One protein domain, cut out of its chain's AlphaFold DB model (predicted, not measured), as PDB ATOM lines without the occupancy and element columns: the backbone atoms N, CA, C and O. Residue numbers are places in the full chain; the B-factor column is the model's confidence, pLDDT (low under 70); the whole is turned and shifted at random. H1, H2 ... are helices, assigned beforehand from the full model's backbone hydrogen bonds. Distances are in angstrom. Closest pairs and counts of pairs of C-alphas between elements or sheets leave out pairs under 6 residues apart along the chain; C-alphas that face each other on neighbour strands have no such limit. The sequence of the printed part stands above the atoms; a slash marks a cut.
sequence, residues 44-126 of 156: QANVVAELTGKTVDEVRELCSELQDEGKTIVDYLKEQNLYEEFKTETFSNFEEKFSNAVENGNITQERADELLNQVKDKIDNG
ATOM      1  N   GLN A  44     -27.350 -23.623 -10.540       61.28
ATOM      2  CA  GLN A  44     -26.145 -23.749  -9.722       61.28
ATOM      3  C   GLN A  44     -26.342 -23.309  -8.263       61.28
ATOM      4  O   GLN A  44     -25.573 -23.717  -7.404       61.28
ATOM      5  N   ALA A  45     -27.398 -22.553  -7.937       65.00
ATOM      6  CA  ALA A  45     -27.680 -22.173  -6.547       65.00
ATOM      7  C   ALA A  45     -28.250 -23.373  -5.779       65.00
ATOM      8  O   ALA A  45     -28.236 -23.362  -4.556       65.00
ATOM      9  N   ASN A  46     -28.732 -24.398  -6.494       68.50
ATOM     10  CA  ASN A  46     -29.160 -25.657  -5.907       68.50
ATOM     11  C   ASN A  46     -27.936 -26.490  -5.523       68.50
ATOM     12  O   ASN A  46     -27.868 -26.986  -4.414       68.50
ATOM     13  N   VAL A  47     -26.918 -26.524  -6.389       72.88
ATOM     14  CA  VAL A  47     -25.650 -27.217  -6.113       72.88
ATOM     15  C   VAL A  47     -24.921 -26.585  -4.920       72.88
ATOM     16  O   VAL A  47     -24.451 -27.294  -4.039       72.88
ATOM     17  N   VAL A  48     -24.868 -25.247  -4.831       71.19
ATOM     18  CA  VAL A  48     -24.290 -24.586  -3.642       71.19
ATOM     19  C   VAL A  48     -25.095 -24.909  -2.383       71.19
ATOM     20  O   VAL A  48     -24.503 -25.190  -1.345       71.19
ATOM     21  N   ALA A  49     -26.427 -24.873  -2.461       77.00
ATOM     22  CA  ALA A  49     -27.314 -25.217  -1.353       77.00
ATOM     23  C   ALA A  49     -27.073 -26.656  -0.862       77.00
ATOM     24  O   ALA A  49     -26.856 -26.872   0.327       77.00
ATOM     25  N   GLU A  50     -27.006 -27.614  -1.785       75.81
ATOM     26  CA  GLU A  50     -26.730 -29.025  -1.503       75.81
ATOM     27  C   GLU A  50     -25.362 -29.224  -0.835       75.81
ATOM     28  O   GLU A  50     -25.280 -29.890   0.195       75.81
ATOM     29  N   LEU A  51     -24.305 -28.591  -1.353       77.44
ATOM     30  CA  LEU A  51     -22.946 -28.748  -0.819       77.44
ATOM     31  C   LEU A  51     -22.721 -28.028   0.509       77.44
ATOM     32  O   LEU A  51     -21.980 -28.506   1.361       77.44
ATOM     33  N   THR A  52     -23.355 -26.871   0.702       75.88
ATOM     34  CA  THR A  52     -23.231 -26.091   1.947       75.88
ATOM     35  C   THR A  52     -24.266 -26.486   3.001       75.88
ATOM     36  O   THR A  52     -24.220 -25.977   4.122       75.88
ATOM     37  N   GLY A  53     -25.209 -27.372   2.661       73.75
ATOM     38  CA  GLY A  53     -26.334 -27.757   3.518       73.75
ATOM     39  C   GLY A  53     -27.313 -26.614   3.811       73.75
ATOM     40  O   GLY A  53     -28.103 -26.709   4.749       73.75
ATOM     41  N   LYS A  54     -27.239 -25.524   3.043       77.31
ATOM     42  CA  LYS A  54     -28.111 -24.353   3.158       77.31
ATOM     43  C   LYS A  54     -29.303 -24.507   2.234       77.31
ATOM     44  O   LYS A  54     -29.238 -25.167   1.204       77.31
ATOM     45  N   THR A  55     -30.395 -23.848   2.561       79.56
ATOM     46  CA  THR A  55     -31.484 -23.653   1.615       79.56
ATOM     47  C   THR A  55     -31.074 -22.660   0.530       79.56
ATOM     48  O   THR A  55     -30.225 -21.789   0.705       79.56
ATOM     49  N   VAL A  56     -31.739 -22.780  -0.608       70.19
ATOM     50  CA  VAL A  56     -31.810 -21.797  -1.692       70.19
ATOM     51  C   VAL A  56     -31.776 -20.343  -1.220       70.19
ATOM     52  O   VAL A  56     -31.028 -19.516  -1.750       70.19
ATOM     53  N   ASP A  57     -32.658 -20.034  -0.271       72.12
ATOM     54  CA  ASP A  57     -32.932 -18.673   0.158       72.12
ATOM     55  C   ASP A  57     -31.773 -18.173   1.018       72.12
ATOM     56  O   ASP A  57     -31.283 -17.069   0.799       72.12
ATOM     57  N   GLU A  58     -31.226 -19.037   1.872       75.56
ATOM     58  CA  GLU A  58     -30.006 -18.757   2.632       75.56
ATOM     59  C   GLU A  58     -28.782 -18.579   1.726       75.56
ATOM     60  O   GLU A  58     -27.936 -17.733   1.999       75.56
ATOM     61  N   VAL A  59     -28.665 -19.338   0.628       75.31
ATOM     62  CA  VAL A  59     -27.602 -19.129  -0.372       75.31
ATOM     63  C   VAL A  59     -27.747 -17.756  -1.023       75.31
ATOM     64  O   VAL A  59     -26.750 -17.078  -1.260       75.31
ATOM     65  N   ARG A  60     -28.978 -17.316  -1.299       72.38
ATOM     66  CA  ARG A  60     -29.255 -15.990  -1.860       72.38
ATOM     67  C   ARG A  60     -28.953 -14.865  -0.867       72.38
ATOM     68  O   ARG A  60     -28.435 -13.836  -1.292       72.38
ATOM     69  N   GLU A  61     -29.268 -15.044   0.408       74.69
ATOM     70  CA  GLU A  61     -28.904 -14.090   1.462       74.69
ATOM     71  C   GLU A  61     -27.385 -14.011   1.619       74.69
ATOM     72  O   GLU A  61     -26.816 -12.927   1.513       74.69
ATOM     73  N   LEU A  62     -26.710 -15.159   1.697       75.75
ATOM     74  CA  LEU A  62     -25.250 -15.255   1.759       75.75
ATOM     75  C   LEU A  62     -24.576 -14.615   0.538       75.75
ATOM     76  O   LEU A  62     -23.573 -13.922   0.652       75.75
ATOM     77  N   CYS A  63     -25.154 -14.794  -0.647       72.62
ATOM     78  CA  CYS A  63     -24.737 -14.101  -1.860       72.62
ATOM     79  C   CYS A  63     -24.788 -12.567  -1.713       72.62
ATOM     80  O   CYS A  63     -23.902 -11.889  -2.226       72.62
ATOM     81  N   SER A  64     -25.825 -12.019  -1.072       71.50
ATOM     82  CA  SER A  64     -25.951 -10.576  -0.831       71.50
ATOM     83  C   SER A  64     -24.971 -10.085   0.235       71.50
ATOM     84  O   SER A  64     -24.319  -9.069   0.019       71.50
ATOM     85  N   GLU A  65     -24.791 -10.836   1.319       75.88
ATOM     86  CA  GLU A  65     -23.817 -10.517   2.371       75.88
ATOM     87  C   GLU A  65     -22.382 -10.493   1.827       75.88
ATOM     88  O   GLU A  65     -21.655  -9.517   2.002       75.88
ATOM     89  N   LEU A  66     -21.990 -11.527   1.076       75.75
ATOM     90  CA  LEU A  66     -20.665 -11.591   0.460       75.75
ATOM     91  C   LEU A  66     -20.439 -10.437  -0.522       75.75
ATOM     92  O   LEU A  66     -19.331  -9.916  -0.604       75.75
ATOM     93  N   GLN A  67     -21.480  -9.995  -1.234       68.12
ATOM     94  CA  GLN A  67     -21.383  -8.834  -2.121       68.12
ATOM     95  C   GLN A  67     -21.096  -7.534  -1.377       68.12
ATOM     96  O   GLN A  67     -20.281  -6.748  -1.862       68.12
ATOM     97  N   ASP A  68     -21.730  -7.315  -0.227       71.81
ATOM     98  CA  ASP A  68     -21.466  -6.142   0.613       71.81
ATOM     99  C   ASP A  68     -20.021  -6.152   1.142       71.81
ATOM    100  O   ASP A  68     -19.386  -5.102   1.268       71.81
ATOM    101  N   GLU A  69     -19.462  -7.344   1.358       71.44
ATOM    102  CA  GLU A  69     -18.054  -7.560   1.713       71.44
ATOM    103  C   GLU A  69     -17.094  -7.536   0.508       71.44
ATOM    104  O   GLU A  69     -15.873  -7.575   0.681       71.44
ATOM    105  N   GLY A  70     -17.613  -7.479  -0.723       68.44
ATOM    106  CA  GLY A  70     -16.824  -7.582  -1.955       68.44
ATOM    107  C   GLY A  70     -16.235  -8.975  -2.216       68.44
ATOM    108  O   GLY A  70     -15.362  -9.117  -3.073       68.44
ATOM    109  N   LYS A  71     -16.700  -9.997  -1.495       76.00
ATOM    110  CA  LYS A  71     -16.358 -11.408  -1.694       76.00
ATOM    111  C   LYS A  71     -17.345 -12.078  -2.646       76.00
ATOM    112  O   LYS A  71     -18.490 -11.658  -2.811       76.00
ATOM    113  N   THR A  72     -16.919 -13.169  -3.272       78.56
ATOM    114  CA  THR A  72     -17.811 -14.001  -4.087       78.56
ATOM    115  C   THR A  72     -18.151 -15.303  -3.372       78.56
ATOM    116  O   THR A  72     -17.414 -15.777  -2.510       78.56
ATOM    117  N   ILE A  73     -19.255 -15.945  -3.765       75.50
ATOM    118  CA  ILE A  73     -19.604 -17.271  -3.230       75.50
ATOM    119  C   ILE A  73     -18.553 -18.332  -3.549       75.50
ATOM    120  O   ILE A  73     -18.407 -19.312  -2.831       75.50
ATOM    121  N   VAL A  74     -17.787 -18.113  -4.614       77.75
ATOM    122  CA  VAL A  74     -16.658 -18.957  -4.986       77.75
ATOM    123  C   VAL A  74     -15.520 -18.804  -3.987       77.75
ATOM    124  O   VAL A  74     -14.922 -19.808  -3.613       77.75
ATOM    125  N   ASP A  75     -15.258 -17.592  -3.501       80.62
ATOM    126  CA  ASP A  75     -14.276 -17.372  -2.436       80.62
ATOM    127  C   ASP A  75     -14.721 -18.050  -1.138       80.62
ATOM    128  O   ASP A  75     -13.924 -18.741  -0.511       80.62
ATOM    129  N   TYR A  76     -16.010 -17.977  -0.799       81.94
ATOM    130  CA  TYR A  76     -16.579 -18.713   0.335       81.94
ATOM    131  C   TYR A  76     -16.432 -20.239   0.187       81.94
ATOM    132  O   TYR A  76     -16.005 -20.922   1.114       81.94
ATOM    133  N   LEU A  77     -16.719 -20.796  -0.992       82.38
ATOM    134  CA  LEU A  77     -16.546 -22.230  -1.252       82.38
ATOM    135  C   LEU A  77     -15.073 -22.657  -1.231       82.38
ATOM    136  O   LEU A  77     -14.767 -23.769  -0.798       82.38
ATOM    137  N   LYS A  78     -14.154 -21.789  -1.669       84.00
ATOM    138  CA  LYS A  78     -12.705 -22.008  -1.541       84.00
ATOM    139  C   LYS A  78     -12.276 -22.003  -0.076       84.00
ATOM    140  O   LYS A  78     -11.536 -22.895   0.323       84.00
ATOM    141  N   GLU A  79     -12.778 -21.064   0.728       84.31
ATOM    142  CA  GLU A  79     -12.545 -21.021   2.179       84.31
ATOM    143  C   GLU A  79     -13.040 -22.308   2.869       84.31
ATOM    144  O   GLU A  79     -12.389 -22.812   3.784       84.31
ATOM    145  N   GLN A  80     -14.143 -22.895   2.389       81.62
ATOM    146  CA  GLN A  80     -14.679 -24.159   2.906       81.62
ATOM    147  C   GLN A  80     -14.062 -25.427   2.302       81.62
ATOM    148  O   GLN A  80     -14.428 -26.523   2.711       81.62
ATOM    149  N   ASN A  81     -13.123 -25.310   1.358       84.62
ATOM    150  CA  ASN A  81     -12.587 -26.434   0.574       84.62
ATOM    151  C   ASN A  81     -13.654 -27.232  -0.211       84.62
ATOM    152  O   ASN A  81     -13.396 -28.352  -0.639       84.62
ATOM    153  N   LEU A  82     -14.830 -26.643  -0.452       84.69
ATOM    154  CA  LEU A  82     -15.929 -27.240  -1.227       84.69
ATOM    155  C   LEU A  82     -15.894 -26.833  -2.708       84.69
ATOM    156  O   LEU A  82     -16.725 -27.268  -3.502       84.69
ATOM    157  N   TYR A  83     -14.940 -25.985  -3.103       84.06
ATOM    158  CA  TYR A  83     -14.837 -25.456  -4.464       84.06
ATOM    159  C   TYR A  83     -14.666 -26.539  -5.539       84.06
ATOM    160  O   TYR A  83     -15.309 -26.469  -6.586       84.06
ATOM    161  N   GLU A  84     -13.823 -27.546  -5.294       83.06
ATOM    162  CA  GLU A  84     -13.567 -28.617  -6.269       83.06
ATOM    163  C   GLU A  84     -14.786 -29.534  -6.449       83.06
ATOM    164  O   GLU A  84     -15.120 -29.926  -7.572       83.06
ATOM    165  N   GLU A  85     -15.501 -29.821  -5.359       82.44
ATOM    166  CA  GLU A  85     -16.734 -30.612  -5.388       82.44
ATOM    167  C   GLU A  85     -17.857 -29.836  -6.088       82.44
ATOM    168  O   GLU A  85     -18.486 -30.353  -7.009       82.44
ATOM    169  N   PHE A  86     -18.001 -28.542  -5.779       83.31
ATOM    170  CA  PHE A  86     -18.921 -27.637  -6.472       83.31
ATOM    171  C   PHE A  86     -18.669 -27.575  -7.970       83.31
ATOM    172  O   PHE A  86     -19.611 -27.627  -8.765       83.31
ATOM    173  N   LYS A  87     -17.403 -27.469  -8.372       82.12
ATOM    174  CA  LYS A  87     -17.030 -27.448  -9.780       82.12
ATOM    175  C   LYS A  87     -17.409 -28.766 -10.449       82.12
ATOM    176  O   LYS A  87     -18.054 -28.733 -11.490       82.12
ATOM    177  N   THR A  88     -17.072 -29.900  -9.845       84.06
ATOM    178  CA  THR A  88     -17.363 -31.229 -10.403       84.06
ATOM    179  C   THR A  88     -18.865 -31.463 -10.568       84.06
ATOM    180  O   THR A  88     -19.320 -31.748 -11.676       84.06
ATOM    181  N   GLU A  89     -19.643 -31.245  -9.506       82.94
ATOM    182  CA  GLU A  89     -21.104 -31.402  -9.512       82.94
ATOM    183  C   GLU A  89     -21.783 -30.448 -10.497       82.94
ATOM    184  O   GLU A  89     -22.684 -30.827 -11.252       82.94
ATOM    185  N   THR A  90     -21.328 -29.194 -10.555       80.06
ATOM    186  CA  THR A  90     -21.883 -28.218 -11.498       80.06
ATOM    187  C   THR A  90     -21.579 -28.614 -12.941       80.06
ATOM    188  O   THR A  90     -22.480 -28.564 -13.779       80.06
ATOM    189  N   PHE A  91     -20.342 -29.017 -13.249       82.12
ATOM    190  CA  PHE A  91     -19.964 -29.435 -14.601       82.12
ATOM    191  C   PHE A  91     -20.734 -30.676 -15.045       82.12
ATOM    192  O   PHE A  91     -21.308 -30.646 -16.130       82.12
ATOM    193  N   SER A  92     -20.841 -31.702 -14.198       84.12
ATOM    194  CA  SER A  92     -21.582 -32.925 -14.527       84.12
ATOM    195  C   SER A  92     -23.057 -32.635 -14.842       84.12
ATOM    196  O   SER A  92     -23.573 -33.042 -15.884       84.12
ATOM    197  N   ASN A  93     -23.708 -31.802 -14.022       79.19
ATOM    198  CA  ASN A  93     -25.084 -31.360 -14.257       79.19
ATOM    199  C   ASN A  93     -25.267 -30.587 -15.577       79.19
ATOM    200  O   ASN A  93     -26.341 -30.628 -16.185       79.19
ATOM    201  N   PHE A  94     -24.264 -29.817 -16.012       80.06
ATOM    202  CA  PHE A  94     -24.320 -29.094 -17.286       80.06
ATOM    203  C   PHE A  94     -24.002 -29.981 -18.481       80.06
ATOM    204  O   PHE A  94     -24.671 -29.840 -19.501       80.06
ATOM    205  N   GLU A  95     -23.043 -30.893 -18.358       82.19
ATOM    206  CA  GLU A  95     -22.741 -31.887 -19.387       82.19
ATOM    207  C   GLU A  95     -23.974 -32.728 -19.704       82.19
ATOM    208  O   GLU A  95     -24.342 -32.847 -20.869       82.19
ATOM    209  N   GLU A  96     -24.692 -33.213 -18.688       84.75
ATOM    210  CA  GLU A  96     -25.927 -33.974 -18.897       84.75
ATOM    211  C   GLU A  96     -27.006 -33.127 -19.592       84.75
ATOM    212  O   GLU A  96     -27.659 -33.570 -20.543       84.75
ATOM    213  N   LYS A  97     -27.185 -31.870 -19.168       80.44
ATOM    214  CA  LYS A  97     -28.165 -30.957 -19.781       80.44
ATOM    215  C   LYS A  97     -27.816 -30.614 -21.221       80.44
ATOM    216  O   LYS A  97     -28.716 -30.536 -22.058       80.44
ATOM    217  N   PHE A  98     -26.542 -30.385 -21.517       84.19
ATOM    218  CA  PHE A  98     -26.099 -30.073 -22.868       84.19
ATOM    219  C   PHE A  98     -26.108 -31.307 -23.762       84.19
ATOM    220  O   PHE A  98     -26.578 -31.185 -24.887       84.19
ATOM    221  N   SER A  99     -25.721 -32.486 -23.266       84.62
ATOM    222  CA  SER A  99     -25.843 -33.745 -24.012       84.62
ATOM    223  C   SER A  99     -27.295 -33.998 -24.399       84.62
ATOM    224  O   SER A  99     -27.600 -34.127 -25.582       84.62
ATOM    225  N   ASN A 100     -28.220 -33.906 -23.438       85.69
ATOM    226  CA  ASN A 100     -29.653 -33.999 -23.713       85.69
ATOM    227  C   ASN A 100     -30.122 -32.934 -24.718       85.69
ATOM    228  O   ASN A 100     -30.959 -33.202 -25.576       85.69
ATOM    229  N   ALA A 101     -29.619 -31.701 -24.638       83.44
ATOM    230  CA  ALA A 101     -29.994 -30.646 -25.577       83.44
ATOM    231  C   ALA A 101     -29.426 -30.871 -26.990       83.44
ATOM    232  O   ALA A 101     -30.093 -30.501 -27.959       83.44
ATOM    233  N   VAL A 102     -28.243 -31.479 -27.120       89.38
ATOM    234  CA  VAL A 102     -27.668 -31.881 -28.410       89.38
ATOM    235  C   VAL A 102     -28.434 -33.061 -28.999       89.38
ATOM    236  O   VAL A 102     -28.789 -33.023 -30.174       89.38
ATOM    237  N   GLU A 103     -28.746 -34.074 -28.191       88.12
ATOM    238  CA  GLU A 103     -29.539 -35.236 -28.610       88.12
ATOM    239  C   GLU A 103     -30.937 -34.830 -29.082       88.12
ATOM    240  O   GLU A 103     -31.418 -35.302 -30.110       88.12
ATOM    241  N   ASN A 104     -31.559 -33.876 -28.385       87.88
ATOM    242  CA  ASN A 104     -32.835 -33.290 -28.790       87.88
ATOM    243  C   ASN A 104     -32.717 -32.332 -29.994       87.88
ATOM    244  O   ASN A 104     -33.729 -31.791 -30.441       87.88
ATOM    245  N   GLY A 105     -31.507 -32.071 -30.503       86.75
ATOM    246  CA  GLY A 105     -31.260 -31.155 -31.620       86.75
ATOM    247  C   GLY A 105     -31.530 -29.680 -31.306       86.75
ATOM    248  O   GLY A 105     -31.598 -28.856 -32.216       86.75
ATOM    249  N   ASN A 106     -31.688 -29.326 -30.027       85.75
ATOM    250  CA  ASN A 106     -31.931 -27.952 -29.584       85.75
ATOM    251  C   ASN A 106     -30.666 -27.088 -29.676       85.75
ATOM    252  O   ASN A 106     -30.758 -25.870 -29.844       85.75
ATOM    253  N   ILE A 107     -29.489 -27.708 -29.539       86.44
ATOM    254  CA  ILE A 107     -28.177 -27.067 -29.675       86.44
ATOM    255  C   ILE A 107     -27.220 -27.968 -30.468       86.44
ATOM    256  O   ILE A 107     -27.420 -29.176 -30.557       86.44
ATOM    257  N   THR A 108     -26.166 -27.386 -31.035       88.25
ATOM    258  CA  THR A 108     -25.056 -28.136 -31.644       88.25
ATOM    259  C   THR A 108     -23.982 -28.457 -30.603       88.25
ATOM    260  O   THR A 108     -23.916 -27.798 -29.566       88.25
ATOM    261  N   GLN A 109     -23.113 -29.431 -30.895       81.88
ATOM    262  CA  GLN A 109     -21.943 -29.749 -30.058       81.88
ATOM    263  C   GLN A 109     -21.064 -28.507 -29.809       81.88
ATOM    264  O   GLN A 109     -20.789 -28.175 -28.666       81.88
ATOM    265  N   GLU A 110     -20.761 -27.719 -30.848       85.38
ATOM    266  CA  GLU A 110     -20.023 -26.452 -30.687       85.38
ATOM    267  C   GLU A 110     -20.721 -25.485 -29.723       85.38
ATOM    268  O   GLU A 110     -20.082 -24.807 -28.920       85.38
ATOM    269  N   ARG A 111     -22.058 -25.431 -29.767       78.81
ATOM    270  CA  ARG A 111     -22.820 -24.562 -28.874       78.81
ATOM    271  C   ARG A 111     -22.835 -25.085 -27.439       78.81
ATOM    272  O   ARG A 111     -22.847 -24.270 -26.518       78.81
ATOM    273  N   ALA A 112     -22.834 -26.401 -27.241       78.31
ATOM    274  CA  ALA A 112     -22.666 -27.012 -25.926       78.31
ATOM    275  C   ALA A 112     -21.314 -26.619 -25.312       78.31
ATOM    276  O   ALA A 112     -21.285 -26.113 -24.191       78.31
ATOM    277  N   ASP A 113     -20.229 -26.726 -26.081       83.12
ATOM    278  CA  ASP A 113     -18.878 -26.361 -25.635       83.12
ATOM    279  C   ASP A 113     -18.755 -24.865 -25.302       83.12
ATOM    280  O   ASP A 113     -18.172 -24.473 -24.285       83.12
ATOM    281  N   GLU A 114     -19.351 -23.991 -26.119       84.94
ATOM    282  CA  GLU A 114     -19.412 -22.554 -25.831       84.94
ATOM    283  C   GLU A 114     -20.166 -22.247 -24.534       84.94
ATOM    284  O   GLU A 114     -19.777 -21.351 -23.778       84.94
ATOM    285  N   LEU A 115     -21.268 -22.955 -24.277       80.06
ATOM    286  CA  LEU A 115     -22.049 -22.779 -23.057       80.06
ATOM    287  C   LEU A 115     -21.295 -23.310 -21.835       80.06
ATOM    288  O   LEU A 115     -21.324 -22.664 -20.789       80.06
ATOM    289  N   LEU A 116     -20.570 -24.420 -21.974       82.81
ATOM    290  CA  LEU A 116     -19.722 -24.984 -20.926       82.81
ATOM    291  C   LEU A 116     -18.601 -24.006 -20.532       82.81
ATOM    292  O   LEU A 116     -18.386 -23.735 -19.350       82.81
ATOM    293  N   ASN A 117     -17.965 -23.367 -21.520       83.06
ATOM    294  CA  ASN A 117     -16.984 -22.305 -21.280       83.06
ATOM    295  C   ASN A 117     -17.600 -21.072 -20.598       83.06
ATOM    296  O   ASN A 117     -16.993 -20.503 -19.693       83.06
ATOM    297  N   GLN A 118     -18.824 -20.679 -20.967       80.19
ATOM    298  CA  GLN A 118     -19.537 -19.588 -20.286       80.19
ATOM    299  C   GLN A 118     -19.905 -19.934 -18.841       80.19
ATOM    300  O   GLN A 118     -19.926 -19.050 -17.985       80.19
ATOM    301  N   VAL A 119     -20.228 -21.197 -18.552       77.62
ATOM    302  CA  VAL A 119     -20.471 -21.660 -17.180       77.62
ATOM    303  C   VAL A 119     -19.187 -21.552 -16.366       77.62
ATOM    304  O   VAL A 119     -19.222 -20.982 -15.278       77.62
ATOM    305  N   LYS A 120     -18.060 -22.014 -16.916       78.75
ATOM    306  CA  LYS A 120     -16.747 -21.898 -16.277       78.75
ATOM    307  C   LYS A 120     -16.400 -20.450 -15.944       78.75
ATOM    308  O   LYS A 120     -16.085 -20.151 -14.801       78.75
ATOM    309  N   ASP A 121     -16.554 -19.550 -16.912       79.75
ATOM    310  CA  ASP A 121     -16.284 -18.121 -16.733       79.75
ATOM    311  C   ASP A 121     -17.179 -17.493 -15.650       79.75
ATOM    312  O   ASP A 121     -16.731 -16.688 -14.839       79.75
ATOM    313  N   LYS A 122     -18.448 -17.904 -15.556       72.62
ATOM    314  CA  LYS A 122     -19.353 -17.432 -14.492       72.62
ATOM    315  C   LYS A 122     -18.984 -17.948 -13.106       72.62
ATOM    316  O   LYS A 122     -19.183 -17.219 -12.133       72.62
ATOM    317  N   ILE A 123     -18.495 -19.185 -13.025       73.19
ATOM    318  CA  ILE A 123     -17.980 -19.770 -11.784       73.19
ATOM    319  C   ILE A 123     -16.714 -19.018 -11.373       73.19
ATOM    320  O   ILE A 123     -16.667 -18.489 -10.271       73.19
ATOM    321  N   ASP A 124     -15.737 -18.874 -12.267       71.81
ATOM    322  CA  ASP A 124     -14.463 -18.217 -11.954       71.81
ATOM    323  C   ASP A 124     -14.651 -16.735 -11.571       71.81
ATOM    324  O   ASP A 124     -14.012 -16.253 -10.638       71.81
ATOM    325  N   ASN A 125     -15.580 -16.023 -12.222       66.62
ATOM    326  CA  ASN A 125     -15.874 -14.618 -11.918       66.62
ATOM    327  C   ASN A 125     -16.810 -14.416 -10.710       66.62
ATOM    328  O   ASN A 125     -17.122 -13.273 -10.373       66.62
ATOM    329  N   GLY A 126     -17.346 -15.483 -10.105       61.75
ATOM    330  CA  GLY A 126     -18.233 -15.383  -8.937       61.75
ATOM    331  C   GLY A 126     -19.521 -14.575  -9.160       61.75
ATOM    332  O   GLY A 126     -20.238 -14.250  -8.213       61.75
TER     333      GLY A 126
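What this domain is: This is residues 44 to 126 of the 156 residues of an uncharacterized protein of Clostridium sp. 'deep sea' (UniProt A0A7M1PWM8). A long helical hairpin of H4 and H5 has a head of three shorter helices, H1, H2 and H3, at its open end. The 83 printed residues hold five named helices, H1 to H5 in chain order, and no named strand: all helix. The whole is elongated, spanning 42 by 22 by 21 A, and only just compact, close to loose, with a radius of gyration of the C-alphas of 14.2 A.

Where its parts are: H4, residues 83 to 103, is 29.9 A long from C-alpha 83 at (-14.837, -25.456, -4.464). H5, residues 109 to 124, is 22.7 A long and ends at C-alpha 124 at (-14.463, -18.217, -11.954). H1 is residues 44 to 52, H2 56 to 68, H3 73 to 79.

How they stand to each other: H4, the hub, touches H5 in a hairpin, a shallow tilt of 22 degrees, opposite ways; the closest C-alphas, of Phe 98 and Ala 112, are 5.5 A apart. With residues 85 to 90 alone H4 touches H1, closest at the C-alphas of Gln 44 and Thr 90, 6.4 A. H1 and H2 touch, about perpendicular at 86 degrees, closest at the C-alphas of Ala 49 and Val 56, 5.7 A. In the five helices every O i to N i+4 pair is within hydrogen-bond range.

The domain as a whole: The printed part has no cut, and its four links are tight. Residues 44 to 46, 67, 70, 125 and 126 have pLDDT under 70.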